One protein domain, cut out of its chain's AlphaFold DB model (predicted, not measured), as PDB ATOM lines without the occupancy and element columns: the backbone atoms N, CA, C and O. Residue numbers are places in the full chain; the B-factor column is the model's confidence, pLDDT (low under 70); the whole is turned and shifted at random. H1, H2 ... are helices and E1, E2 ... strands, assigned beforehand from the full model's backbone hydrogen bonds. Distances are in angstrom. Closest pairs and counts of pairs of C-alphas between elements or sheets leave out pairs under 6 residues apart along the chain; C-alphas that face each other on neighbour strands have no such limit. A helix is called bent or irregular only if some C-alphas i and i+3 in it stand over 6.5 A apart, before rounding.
ATOM      1  N   LYS A  45      54.850  19.478 106.230       87.88
ATOM      2  CA  LYS A  45      54.512  18.052 106.130       87.88
ATOM      3  C   LYS A  45      55.149  17.399 104.905       87.88
ATOM      4  O   LYS A  45      55.656  16.288 105.005       87.88
ATOM      5  N   GLU A  46      55.134  18.074 103.760       90.38
ATOM      6  CA  GLU A  46      55.787  17.572 102.548       90.38
ATOM      7  C   GLU A  46      57.298  17.485 102.734       90.38
ATOM      8  O   GLU A  46      57.885  16.463 102.392       90.38
ATOM      9  N   VAL A  47      57.916  18.491 103.363       91.50
ATOM     10  CA  VAL A  47      59.349  18.448 103.691       91.50
ATOM     11  C   VAL A  47      59.681  17.254 104.588       91.50
ATOM     12  O   VAL A  47      60.643  16.540 104.316       91.50
ATOM     13  N   VAL A  48      58.886  17.002 105.634       89.88
ATOM     14  CA  VAL A  48      59.086  15.846 106.526       89.88
ATOM     15  C   VAL A  48      58.910  14.528 105.774       89.88
ATOM     16  O   VAL A  48      59.756  13.649 105.894       89.88
ATOM     17  N   ASN A  49      57.891  14.407 104.925       90.38
ATOM     18  CA  ASN A  49      57.715  13.209 104.103       90.38
ATOM     19  C   ASN A  49      58.909  12.980 103.157       90.38
ATOM     20  O   ASN A  49      59.347  11.844 102.990       90.38
ATOM     21  N   ILE A  50      59.460  14.035 102.546       90.94
ATOM     22  CA  ILE A  50      60.669  13.951 101.704       90.94
ATOM     23  C   ILE A  50      61.875  13.499 102.541       90.94
ATOM     24  O   ILE A  50      62.639  12.632 102.121       90.94
ATOM     25  N   LEU A  51      62.029  14.055 103.744       89.25
ATOM     26  CA  LEU A  51      63.080  13.677 104.686       89.25
ATOM     27  C   LEU A  51      62.993  12.202 105.092       89.25
ATOM     28  O   LEU A  51      64.022  11.536 105.134       89.25
ATOM     29  N   GLU A  52      61.802  11.693 105.387       88.94
ATOM     30  CA  GLU A  52      61.600  10.307 105.828       88.94
ATOM     31  C   GLU A  52      61.704   9.293 104.683       88.94
ATOM     32  O   GLU A  52      62.142   8.168 104.901       88.94
ATOM     33  N   SER A  53      61.312   9.680 103.467       89.69
ATOM     34  CA  SER A  53      61.276   8.778 102.307       89.69
ATOM     35  C   SER A  53      62.602   8.655 101.553       89.69
ATOM     36  O   SER A  53      62.771   7.718 100.776       89.69
ATOM     37  N   SER A  54      63.529   9.596 101.743       87.50
ATOM     38  CA  SER A  54      64.791   9.645 101.005       87.50
ATOM     39  C   SER A  54      65.973   9.180 101.846       87.50
ATOM     40  O   SER A  54      66.266   9.784 102.875       87.50
ATOM     41  N   ASP A  55      66.750   8.223 101.347       88.81
ATOM     42  CA  ASP A  55      68.037   7.845 101.950       88.81
ATOM     43  C   ASP A  55      69.159   8.857 101.650       88.81
ATOM     44  O   ASP A  55      70.188   8.863 102.323       88.81
ATOM     45  N   SER A  56      68.970   9.743 100.662       91.06
ATOM     46  CA  SER A  56      69.956  10.777 100.325       91.06
ATOM     47  C   SER A  56      70.007  11.877 101.385       91.06
ATOM     48  O   SER A  56      68.968  12.339 101.874       91.06
ATOM     49  N   GLU A  57      71.218  12.346 101.682       92.56
ATOM     50  CA  GLU A  57      71.448  13.525 102.516       92.56
ATOM     51  C   GLU A  57      71.206  14.833 101.754       92.56
ATOM     52  O   GLU A  57      70.804  15.815 102.368       92.56
ATOM     53  N   PHE A  58      71.382  14.849 100.429       95.12
ATOM     54  CA  PHE A  58      71.171  16.017  99.569       95.12
ATOM     55  C   PHE A  58      70.026  15.758  98.585       95.12
ATOM     56  O   PHE A  58      70.087  14.826  97.779       95.12
ATOM     57  N   ILE A  59      68.950  16.543  98.671       95.12
ATOM     58  CA  ILE A  59      67.688  16.264  97.966       95.12
ATOM     59  C   ILE A  59      67.176  17.535  97.297       95.12
ATOM     60  O   ILE A  59      67.004  18.553  97.959       95.12
ATOM     61  N   LYS A  60      66.859  17.484  96.000       93.69
ATOM     62  CA  LYS A  60      66.128  18.573  95.339       93.69
ATOM     63  C   LYS A  60      64.657  18.530  95.759       93.69
ATOM     64  O   LYS A  60      64.009  17.503  95.588       93.69
ATOM     65  N   ILE A  61      64.140  19.631  96.296       93.62
ATOM     66  CA  ILE A  61      62.764  19.720  96.809       93.62
ATOM     67  C   ILE A  61      61.821  20.211  95.718       93.62
ATOM     68  O   ILE A  61      60.802  19.594  95.431       93.62
ATOM     69  N   THR A  62      62.150  21.361  95.140       93.69
ATOM     70  CA  THR A  62      61.296  22.051  94.182       93.69
ATOM     71  C   THR A  62      62.122  23.037  93.368       93.69
ATOM     72  O   THR A  62      63.316  23.252  93.598       93.69
ATOM     73  N   THR A  63      61.455  23.643  92.405       93.12
ATOM     74  CA  THR A  63      61.987  24.648  91.513       93.12
ATOM     75  C   THR A  63      60.995  25.811  91.474       93.12
ATOM     76  O   THR A  63      59.854  25.627  91.053       93.12
ATOM     77  N   GLU A  64      61.429  27.010  91.862       89.88
ATOM     78  CA  GLU A  64      60.605  28.226  91.879       89.88
ATOM     79  C   GLU A  64      61.290  29.340  91.092       89.88
ATOM     80  O   GLU A  64      62.446  29.677  91.348       89.88
ATOM     81  N   GLU A  65      60.571  29.916  90.125       86.62
ATOM     82  CA  GLU A  65      61.066  30.999  89.266       86.62
ATOM     83  C   GLU A  65      62.417  30.653  88.613       86.62
ATOM     84  O   GLU A  65      62.476  29.805  87.719       86.62
ATOM     85  N   ASN A  66      63.503  31.271  89.082       91.06
ATOM     86  CA  ASN A  66      64.869  31.115  88.586       91.06
ATOM     87  C   ASN A  66      65.781  30.363  89.564       91.06
ATOM     88  O   ASN A  66      66.995  30.345  89.375       91.06
ATOM     89  N   TYR A  67      65.210  29.726  90.587       93.19
ATOM     90  CA  TYR A  67      65.957  29.034  91.628       93.19
ATOM     91  C   TYR A  67      65.547  27.572  91.748       93.19
ATOM     92  O   TYR A  67      64.380  27.202  91.590       93.19
ATOM     93  N   ASP A  68      66.534  26.753  92.065       94.69
ATOM     94  CA  ASP A  68      66.342  25.406  92.559       94.69
ATOM     95  C   ASP A  68      66.535  25.390  94.072       94.69
ATOM     96  O   ASP A  68      67.458  26.005  94.620       94.69
ATOM     97  N   TRP A  69      65.645  24.667  94.740       95.94
ATOM     98  CA  TRP A  69      65.665  24.497  96.180       95.94
ATOM     99  C   TRP A  69      66.096  23.084  96.534       95.94
ATOM    100  O   TRP A  69      65.511  22.100  96.070       95.94
ATOM    101  N   TYR A  70      67.088  22.999  97.406       95.62
ATOM    102  CA  TYR A  70      67.633  21.751  97.906       95.62
ATOM    103  C   TYR A  70      67.505  21.671  99.417       95.62
ATOM    104  O   TYR A  70      67.524  22.679 100.121       95.62
ATOM    105  N   LEU A  71      67.414  20.444  99.904       95.56
ATOM    106  CA  LEU A  71      67.463  20.086 101.302       95.56
ATOM    107  C   LEU A  71      68.781  19.375 101.589       95.56
ATOM    108  O   LEU A  71      69.167  18.469 100.849       95.56
ATOM    109  N   GLY A  72      69.441  19.769 102.671       95.50
ATOM    110  CA  GLY A  72      70.607  19.086 103.213       95.50
ATOM    111  C   GLY A  72      70.297  18.485 104.579       95.50
ATOM    112  O   GLY A  72      69.789  19.186 105.457       95.50
ATOM    113  N   LYS A  73      70.598  17.196 104.761       92.69
ATOM    114  CA  LYS A  73      70.562  16.487 106.044       92.69
ATOM    115  C   LYS A  73      71.974  16.402 106.616       92.69
ATOM    116  O   LYS A  73      72.736  15.516 106.251       92.69
ATOM    117  N   GLY A  74      72.295  17.279 107.557       89.00
ATOM    118  CA  GLY A  74      73.614  17.313 108.179       89.00
ATOM    119  C   GLY A  74      74.324  18.640 107.950       89.00
ATOM    120  O   GLY A  74      74.038  19.385 107.016       89.00
ATOM    121  N   LEU A  75      75.272  18.940 108.836       82.69
ATOM    122  CA  LEU A  75      75.969  20.227 108.839       82.69
ATOM    123  C   LEU A  75      76.883  20.422 107.621       82.69
ATOM    124  O   LEU A  75      77.077  21.556 107.206       82.69
ATOM    125  N   PHE A  76      77.415  19.335 107.055       89.88
ATOM    126  CA  PHE A  76      78.406  19.370 105.970       89.88
ATOM    127  C   PHE A  76      77.831  19.009 104.599       89.88
ATOM    128  O   PHE A  76      78.566  18.916 103.618       89.88
ATOM    129  N   THR A  77      76.519  18.781 104.497       94.56
ATOM    130  CA  THR A  77      75.914  18.284 103.257       94.56
ATOM    131  C   THR A  77      76.151  19.233 102.087       94.56
ATOM    132  O   THR A  77      76.484  18.781 100.992       94.56
ATOM    133  N   PHE A  78      76.022  20.544 102.300       94.81
ATOM    134  CA  PHE A  78      76.267  21.529 101.245       94.81
ATOM    135  C   PHE A  78      77.754  21.741 100.962       94.81
ATOM    136  O   PHE A  78      78.104  21.989  99.810       94.81
ATOM    137  N   ASP A  79      78.632  21.570 101.955       93.62
ATOM    138  CA  ASP A  79      80.078  21.590 101.721       93.62
ATOM    139  C   ASP A  79      80.481  20.500 100.724       93.62
ATOM    140  O   ASP A  79      81.181  20.779  99.750       93.62
ATOM    141  N   VAL A  80      79.988  19.275 100.928       94.94
ATOM    142  CA  VAL A  80      80.318  18.117 100.085       94.94
ATOM    143  C   VAL A  80      79.653  18.204  98.714       94.94
ATOM    144  O   VAL A  80      80.308  17.980  97.702       94.94
ATOM    145  N   ASN A  81      78.358  18.521  98.665       94.94
ATOM    146  CA  ASN A  81      77.576  18.386  97.433       94.94
ATOM    147  C   ASN A  81      77.550  19.652  96.570       94.94
ATOM    148  O   ASN A  81      77.132  19.578  95.419       94.94
ATOM    149  N   VAL A  82      77.949  20.811  97.107       94.81
ATOM    150  CA  VAL A  82      77.840  22.092  96.391       94.81
ATOM    151  C   VAL A  82      79.122  22.907  96.476       94.81
ATOM    152  O   VAL A  82      79.689  23.254  95.446       94.81
ATOM    153  N   PHE A  83      79.621  23.213  97.674       94.56
ATOM    154  CA  PHE A  83      80.732  24.162  97.813       94.56
ATOM    155  C   PHE A  83      82.072  23.585  97.346       94.56
ATOM    156  O   PHE A  83      82.861  24.306  96.735       94.56
ATOM    157  N   THR A  84      82.319  22.297  97.597       94.81
ATOM    158  CA  THR A  84      83.513  21.601  97.095       94.81
ATOM    159  C   THR A  84      83.493  21.522  95.563       94.81
ATOM    160  O   THR A  84      84.429  22.049  94.964       94.81
ATOM    161  N   PRO A  85      82.413  21.037  94.909       94.62
ATOM    162  CA  PRO A  85      82.286  21.101  93.449       94.62
ATOM    163  C   PRO A  85      82.448  22.508  92.863       94.62
ATOM    164  O   PRO A  85      83.152  22.687  91.876       94.62
ATOM    165  N   LEU A  86      81.866  23.538  93.490       93.69
ATOM    166  CA  LEU A  86      82.056  24.922  93.041       93.69
ATOM    167  C   LEU A  86      83.527  25.341  93.095       93.69
ATOM    168  O   LEU A  86      84.027  25.956  92.155       93.69
ATOM    169  N   SER A  87      84.222  24.982  94.173       92.62
ATOM    170  CA  SER A  87      85.650  25.275  94.320       92.62
ATOM    171  C   SER A  87      86.483  24.562  93.253       92.62
ATOM    172  O   SER A  87      87.370  25.169  92.656       92.62
ATOM    173  N   GLU A  88      86.158  23.304  92.948       93.50
ATOM    174  CA  GLU A  88      86.777  22.531  91.860       93.50
ATOM    175  C   GLU A  88      86.490  23.138  90.476       93.50
ATOM    176  O   GLU A  88      87.356  23.119  89.601       93.50
ATOM    177  N   ALA A  89      85.323  23.760  90.298       91.69
ATOM    178  CA  ALA A  89      84.953  24.528  89.109       91.69
ATOM    179  C   ALA A  89      85.586  25.938  89.059       91.69
ATOM    180  O   ALA A  89      85.284  26.728  88.162       91.69
ATOM    181  N   GLY A  90      86.479  26.274  89.997       91.75
ATOM    182  CA  GLY A  90      87.226  27.533  90.019       91.75
ATOM    183  C   GLY A  90      86.492  28.702  90.677       91.75
ATOM    184  O   GLY A  90      86.887  29.851  90.486       91.75
ATOM    185  N   TRP A  91      85.422  28.440  91.429       93.69
ATOM    186  CA  TRP A  91      84.795  29.452  92.273       93.69
ATOM    187  C   TRP A  91      85.548  29.600  93.594       93.69
ATOM    188  O   TRP A  91      85.749  28.646  94.337       93.69
ATOM    189  N   GLU A  92      85.897  30.826  93.950       94.31
ATOM    190  CA  GLU A  92      86.590  31.139  95.192       94.31
ATOM    191  C   GLU A  92      85.611  31.649  96.244       94.31
ATOM    192  O   GLU A  92      84.911  32.645  96.041       94.31
ATOM    193  N   LYS A  93      85.581  30.983  97.400       94.62
ATOM    194  CA  LYS A  93      84.777  31.398  98.552       94.62
ATOM    195  C   LYS A  93      85.301  32.719  99.118       94.62
ATOM    196  O   LYS A  93      86.402  32.768  99.656       94.62
ATOM    197  N   GLN A  94      84.472  33.757  99.069       95.88
ATOM    198  CA  GLN A  94      84.823  35.088  99.574       95.88
ATOM    199  C   GLN A  94      84.431  35.289 101.039       95.88
ATOM    200  O   GLN A  94      85.098  36.011 101.774       95.88
ATOM    201  N   GLY A  95      83.351  34.650 101.493       94.00
ATOM    202  CA  GLY A  95      82.887  34.812 102.868       94.00
ATOM    203  C   GLY A  95      81.446  34.379 103.079       94.00
ATOM    204  O   GLY A  95      80.816  33.824 102.180       94.00
ATOM    205  N   SER A  96      80.942  34.605 104.291       95.69
ATOM    206  CA  SER A  96      79.554  34.327 104.663       95.69
ATOM    207  C   SER A  96      78.921  35.547 105.325       95.69
ATOM    208  O   SER A  96      79.565  36.190 106.158       95.69
ATOM    209  N   ILE A  97      77.680  35.866 104.955       97.56
ATOM    210  CA  ILE A  97      76.906  36.973 105.531       97.56
ATOM    211  C   ILE A  97      75.712  36.394 106.300       97.56
ATOM    212  O   ILE A  97      74.769  35.910 105.675       97.56
ATOM    213  N   PRO A  98      75.720  36.420 107.644       97.75
ATOM    214  CA  PRO A  98      74.603  35.928 108.440       97.75
ATOM    215  C   PRO A  98      73.467  36.954 108.546       97.75
ATOM    216  O   PRO A  98      73.699  38.144 108.754       97.75
ATOM    217  N   HIS A  99      72.226  36.470 108.493       97.00
ATOM    218  CA  HIS A  99      71.005  37.262 108.652       97.00
ATOM    219  C   HIS A  99      70.250  36.830 109.905       97.00
ATOM    220  O   HIS A  99      69.916  35.654 110.077       97.00
ATOM    221  N   TYR A 100      69.943  37.791 110.775       96.56
ATOM    222  CA  TYR A 100      69.264  37.558 112.050       96.56
ATOM    223  C   TYR A 100      67.903  38.252 112.082       96.56
ATOM    224  O   TYR A 100      67.724  39.322 111.501       96.56
ATOM    225  N   ASN A 101      66.942  37.669 112.797       94.81
ATOM    226  CA  ASN A 101      65.695  38.360 113.117       94.81
ATOM    227  C   ASN A 101      65.874  39.356 114.281       94.81
ATOM    228  O   ASN A 101      66.929  39.416 114.916       94.81
ATOM    229  N   SER A 102      64.814  40.100 114.615       96.31
ATOM    230  CA  SER A 102      64.808  41.101 115.699       96.31
ATOM    231  C   SER A 102      65.186  40.554 117.078       96.31
ATOM    232  O   SER A 102      65.593  41.317 117.948       96.31
ATOM    233  N   ASN A 103      65.054  39.242 117.288       96.06
ATOM    234  CA  ASN A 103      65.370  38.578 118.551       96.06
ATOM    235  C   ASN A 103      66.810  38.032 118.576       96.06
ATOM    236  O   ASN A 103      67.168  37.303 119.497       96.06
ATOM    237  N   GLY A 104      67.624  38.324 117.553       94.88
ATOM    238  CA  GLY A 104      69.001  37.841 117.437       94.88
ATOM    239  C   GLY A 104      69.127  36.375 117.009       94.88
ATOM    240  O   GLY A 104      70.210  35.804 117.104       94.88
ATOM    241  N   LYS A 105      68.047  35.737 116.532       93.44
ATOM    242  CA  LYS A 105      68.089  34.360 116.012       93.44
ATOM    243  C   LYS A 105      68.490  34.368 114.536       93.44
ATOM    244  O   LYS A 105      67.892  35.105 113.754       93.44
ATOM    245  N   LEU A 106      69.451  33.519 114.159       94.31
ATOM    246  CA  LEU A 106      69.853  33.305 112.764       94.31
ATOM    247  C   LEU A 106      68.674  32.731 111.964       94.31
ATOM    248  O   LEU A 106      68.078  31.735 112.380       94.31
ATOM    249  N   ILE A 107      68.342  33.362 110.838       95.00
ATOM    250  CA  ILE A 107      67.253  32.939 109.939       95.00
ATOM    251  C   ILE A 107      67.765  32.460 108.580       95.00
ATOM    252  O   ILE A 107      67.148  31.594 107.966       95.00
ATOM    253  N   SER A 108      68.899  32.987 108.129       96.38
ATOM    254  CA  SER A 108      69.594  32.546 106.924       96.38
ATOM    255  C   SER A 108      71.032  33.047 106.936       96.38
ATOM    256  O   SER A 108      71.398  33.888 107.758       96.38
ATOM    257  N   TYR A 109      71.854  32.560 106.020       96.81
ATOM    258  CA  TYR A 109      73.144  33.161 105.710       96.81
ATOM    259  C   TYR A 109      73.471  32.977 104.234       96.81
ATOM    260  O   TYR A 109      73.079  31.979 103.624       96.81
ATOM    261  N   ASP A 110      74.198  33.938 103.681       96.62
ATOM    262  CA  ASP A 110      74.628  33.912 102.290       96.62
ATOM    263  C   ASP A 110      76.061  33.420 102.221       96.62
ATOM    264  O   ASP A 110      76.931  33.924 102.927       96.62
ATOM    265  N   GLN A 111      76.315  32.443 101.365       96.50
ATOM    266  CA  GLN A 111      77.643  31.971 101.033       96.50
ATOM    267  C   GLN A 111      78.047  32.593  99.693       96.50
ATOM    268  O   GLN A 111      77.440  32.310  98.659       96.50
ATOM    269  N   ILE A 112      79.061  33.459  99.728       95.44
ATOM    270  CA  ILE A 112      79.496  34.237  98.564       95.44
ATOM    271  C   ILE A 112      80.687  33.555  97.909       95.44
ATOM    272  O   ILE A 112      81.684  33.250  98.577       95.44
ATOM    273  N   PHE A 113      80.588  33.369  96.601       95.06
ATOM    274  CA  PHE A 113      81.650  32.878  95.742       95.06
ATOM    275  C   PHE A 113      81.923  33.862  94.609       95.06
ATOM    276  O   PHE A 113      81.017  34.548  94.133       95.06
ATOM    277  N   THR A 114      83.163  33.905  94.141       94.50
ATOM    278  CA  THR A 114      83.541  34.662  92.947       94.50
ATOM    279  C   THR A 114      84.336  33.805  91.992       94.50
ATOM    280  O   THR A 114      85.159  33.006  92.421       94.50
ATOM    281  N   GLN A 115      84.140  34.010  90.700       91.94
ATOM    282  CA  GLN A 115      84.956  33.383  89.671       91.94
ATOM    283  C   GLN A 115      85.539  34.467  88.771       91.94
ATOM    284  O   GLN A 115      84.810  35.290  88.204       91.94
ATOM    285  N   SER A 116      86.863  34.467  88.644       83.00
ATOM    286  CA  SER A 116      87.568  35.336  87.707       83.00
ATOM    287  C   SER A 116      87.401  34.791  86.296       83.00
ATOM    288  O   SER A 116      87.794  33.669  85.983       83.00
ATOM    289  N   GLN A 117      86.804  35.596  85.428       73.50
ATOM    290  CA  GLN A 117      86.785  35.340  83.996       73.50
ATOM    291  C   GLN A 117      88.036  36.022  83.412       73.50
ATOM    292  O   GLN A 117      88.269  37.174  83.746       73.50
ATOM    293  N   SER A 118      88.835  35.306  82.603       68.31
ATOM    294  CA  SER A 118      90.063  35.746  81.886       68.31
ATOM    295  C   SER A 118      90.327  37.260  81.838       68.31
ATOM    296  O   SER A 118      89.418  37.966  81.422       68.31
ATOM    297  N   ASP A 119      91.576  37.683  82.099       66.50
ATOM    298  CA  ASP A 119      92.214  39.028  82.203       66.50
ATOM    299  C   ASP A 119      91.455  40.335  81.850       66.50
ATOM    300  O   ASP A 119      91.768  41.364  82.436       66.50
ATOM    301  N   ASP A 120      90.442  40.329  80.982       69.06
ATOM    302  CA  ASP A 120      89.618  41.486  80.594       69.06
ATOM    303  C   ASP A 120      88.110  41.332  80.898       69.06
ATOM    304  O   ASP A 120      87.302  42.195  80.537       69.06
ATOM    305  N   LYS A 121      87.673  40.235  81.528       67.69
ATOM    306  CA  LYS A 121      86.253  39.992  81.831       67.69
ATOM    307  C   LYS A 121      85.906  40.311  83.290       67.69
ATOM    308  O   LYS A 121      86.738  40.151  84.179       67.69
ATOM    309  N   PRO A 122      84.655  40.731  83.562       74.25
ATOM    310  CA  PRO A 122      84.227  41.014  84.923       74.25
ATOM    311  C   PRO A 122      84.232  39.741  85.773       74.25
ATOM    312  O   PRO A 122      83.789  38.679  85.328       74.25
ATOM    313  N   THR A 123      84.691  39.869  87.018       84.88
ATOM    314  CA  THR A 123      84.487  38.857  88.057       84.88
ATOM    315  C   THR A 123      82.994  38.611  88.229       84.88
ATOM    316  O   THR A 123      82.218  39.552  88.413       84.88
ATOM    317  N   ILE A 124      82.592  37.346  88.171       90.56
ATOM    318  CA  ILE A 124      81.206  36.951  88.417       90.56
ATOM    319  C   ILE A 124      81.074  36.623  89.899       90.56
ATOM    320  O   ILE A 124      81.925  35.929  90.456       90.56
ATOM    321  N   THR A 125      80.008  37.109  90.529       91.88
ATOM    322  CA  THR A 125      79.667  36.790  91.917       91.88
ATOM    323  C   THR A 125      78.468  35.856  91.949       91.88
ATOM    324  O   THR A 125      77.458  36.109  91.295       91.88
ATOM    325  N   LEU A 126      78.582  34.795  92.740       93.19
ATOM    326  CA  LEU A 126      77.513  33.862  93.046       93.19
ATOM    327  C   LEU A 126      77.167  33.967  94.531       93.19
ATOM    328  O   LEU A 126      78.018  33.772  95.397       93.19
ATOM    329  N   GLU A 127      75.899  34.249  94.808       94.06
ATOM    330  CA  GLU A 127      75.329  34.249  96.151       94.06
ATOM    331  C   GLU A 127      74.446  33.011  96.319       94.06
ATOM    332  O   GLU A 127      73.443  32.843  95.622       94.06
ATOM    333  N   LEU A 128      74.827  32.134  97.245       95.62
ATOM    334  CA  LEU A 128      74.020  30.988  97.644       95.62
ATOM    335  C   LEU A 128      73.384  31.273  98.993       95.62
ATOM    336  O   LEU A 128      74.096  31.569  99.948       95.62
ATOM    337  N   LYS A 129      72.062  31.144  99.095       96.31
ATOM    338  CA  LYS A 129      71.347  31.425 100.343       96.31
ATOM    339  C   LYS A 129      71.000  30.135 101.066       96.31
ATOM    340  O   LYS A 129      70.354  29.255 100.492       96.31
ATOM    341  N   ILE A 130      71.414  30.040 102.324       96.69
ATOM    342  CA  ILE A 130      71.181  28.886 103.185       96.69
ATOM    343  C   ILE A 130      70.232  29.280 104.308       96.69
ATOM    344  O   ILE A 130      70.425  30.297 104.973       96.69
ATOM    345  N   TYR A 131      69.224  28.451 104.549       96.25
ATOM    346  CA  TYR A 131      68.242  28.634 105.608       96.25
ATOM    347  C   TYR A 131      68.330  27.465 106.591       96.25
ATOM    348  O   TYR A 131      67.876  26.358 106.275       96.25
ATOM    349  N   PRO A 132      68.904  27.680 107.787       94.12
ATOM    350  CA  PRO A 132      68.804  26.719 108.872       94.12
ATOM    351  C   PRO A 132      67.337  26.495 109.225       94.12
ATOM    352  O   PRO A 132      66.582  27.456 109.383       94.12
ATOM    353  N   TRP A 133      66.930  25.237 109.368       91.38
ATOM    354  CA  TRP A 133      65.546  24.914 109.690       91.38
ATOM    355  C   TRP A 133      65.424  24.298 111.078       91.38
ATOM    356  O   TRP A 133      65.411  25.021 112.076       91.38
ATOM    357  N   LYS A 134      65.332  22.973 111.155       87.62
ATOM    358  CA  LYS A 134      65.212  22.226 112.402       87.62
ATOM    359  C   LYS A 134      66.292  21.155 112.450       87.62
ATOM    360  O   LYS A 134      66.592  20.533 111.433       87.62
ATOM    361  N   ASP A 135      66.851  20.952 113.638       85.31
ATOM    362  CA  ASP A 135      67.957  20.026 113.873       85.31
ATOM    363  C   ASP A 135      69.139  20.352 112.935       85.31
ATOM    364  O   ASP A 135      69.519  21.516 112.807       85.31
ATOM    365  N   SER A 136      69.704  19.351 112.260       88.25
ATOM    366  CA  SER A 136      70.772  19.530 111.266       88.25
ATOM    367  C   SER A 136      70.243  19.675 109.834       88.25
ATOM    368  O   SER A 136      71.003  19.481 108.887       88.25
ATOM    369  N   VAL A 137      68.948  19.963 109.653       93.06
ATOM    370  CA  VAL A 137      68.346  20.156 108.328       93.06
ATOM    371  C   VAL A 137      68.452  21.614 107.903       93.06
ATOM    372  O   VAL A 137      68.119  22.536 108.657       93.06
ATOM    373  N   GLN A 138      68.883  21.819 106.664       95.62
ATOM    374  CA  GLN A 138      69.039  23.135 106.062       95.62
ATOM    375  C   GLN A 138      68.442  23.150 104.654       95.62
ATOM    376  O   GLN A 138      68.436  22.130 103.964       95.62
ATOM    377  N   PHE A 139      67.968  24.315 104.217       96.62
ATOM    378  CA  PHE A 139      67.587  24.549 102.827       96.62
ATOM    379  C   PHE A 139      68.663  25.357 102.128       96.62
ATOM    380  O   PHE A 139      69.204  26.298 102.706       96.62
ATOM    381  N   LEU A 140      68.911  25.033 100.871       96.81
ATOM    382  CA  LEU A 140      69.805  25.767  99.999       96.81
ATOM    383  C   LEU A 140      69.027  26.246  98.779       96.81
ATOM    384  O   LEU A 140      68.388  25.455  98.087       96.81
ATOM    385  N   LYS A 141      69.111  27.549  98.521       95.69
ATOM    386  CA  LYS A 141      68.557  28.202  97.339       95.69
ATOM    387  C   LYS A 141      69.691  28.488  96.358       95.69
ATOM    388  O   LYS A 141      70.574  29.291  96.666       95.69
ATOM    389  N   ILE A 142      69.660  27.841  95.193       92.44
ATOM    390  CA  ILE A 142      70.681  27.967  94.137       92.44
ATOM    391  C   ILE A 142      70.042  28.567  92.879       92.44
ATOM    392  O   ILE A 142      68.974  28.101  92.478       92.44
ATOM    393  N   PRO A 143      70.649  29.575  92.229       91.62
ATOM    394  CA  PRO A 143      70.209  30.010  90.904       91.62
ATOM    395  C   PRO A 143      70.355  28.881  89.866       91.62
ATOM    396  O   PRO A 143      71.363  28.178  89.838       91.62
ATOM    397  N   LYS A 144      69.349  28.688  89.007       85.88
ATOM    398  CA  LYS A 144      69.287  27.569  88.037       85.88
ATOM    399  C   LYS A 144      70.406  27.547  87.004       85.88
ATOM    400  O   LYS A 144      70.692  26.510  86.413       85.88
TER     401      LYS A 144
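This is residues 45 to 144 of the 148 residues of an uncharacterized protein of Lysinibacillus sp. 2017 (UniProt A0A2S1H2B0). One strongly twisted sheet of six strands curls round the helix H2, which packs over one of its faces; the short helix H1 is on the same sheet at its E1 and E2 end, only just over E2, and H1 and the loop between E4 and E5 make the two ends of the long axis. The printed part has 100 residues with two named helices and six named strands, in the order H1 E1 E2 H2 E3 E4 E5 E6. The sheet's order is E1 E2 E6 E5 E4 E3, antiparallel throughout, and the class is mixed, helices and strands. The whole is only just compact, close to loose, with a radius of gyration of the C-alphas of 14.9 A and spans of 49 by 34 by 27 A.

H1 covers residues 45 to 53 and begins at C-alpha 45 (54.512, 18.052, 106.130). E1 is residues 58 to 64 and E2 residues 67 to 73. H2, residues 77 to 88, is 16.3 A long and only just irregular: C-alphas 81 and 84 are 6.8 A apart. E3 is residues 92 to 100, 25.0 A. E4, residues 106 to 115, is the longest strand at 27.6 A and begins at C-alpha 106 (69.853, 33.305, 112.764). E5 is residues 124 to 132, 26.0 A. E6, residues 137 to 143, ends at C-alpha 143 (70.209, 30.010, 90.904).

E1 and E3 are the edge strands of the sheet. The hairpin E1 and E2 has N 61 and O 69 at 2.8 A, within hydrogen-bond range. Between E2 and E6, N 70 and O 140 are 2.9 A apart. E3 E4 E5 E6 form a meander, each strand the antiparallel neighbour of the one before: N 131 and O 139 pair E5 with E6 at 2.8 A, N 111 and O 128 pair E4 with E5 at 2.8 A, and N 97 and O 110 pair E3 with E4 at 2.9 A. H2 is on one face of the sheet, making two layers, a helix over a sheet; its closest C-alphas to E1 are Thr 77 and Phe 58, 6.4 A. H1 is on the sheet at a height of 8.8 A; the closest C-alphas of H1 and E1 are those of Val 47 and Ile 61, 7.8 A. H1 and H2 are apart. Every O i to N i+4 pair of H1 is within hydrogen-bond range; in H2, 5 of 8 are.

The two C-alphas farthest apart are those of Lys 45 and Asp 119, 49.3 A. The printed part has no cut. No link is long; that from E4 to E5, 8 residues, is short, and the others are tight. The mean pLDDT of the printed part is 91.6, and residues 118 to 121 are under 70.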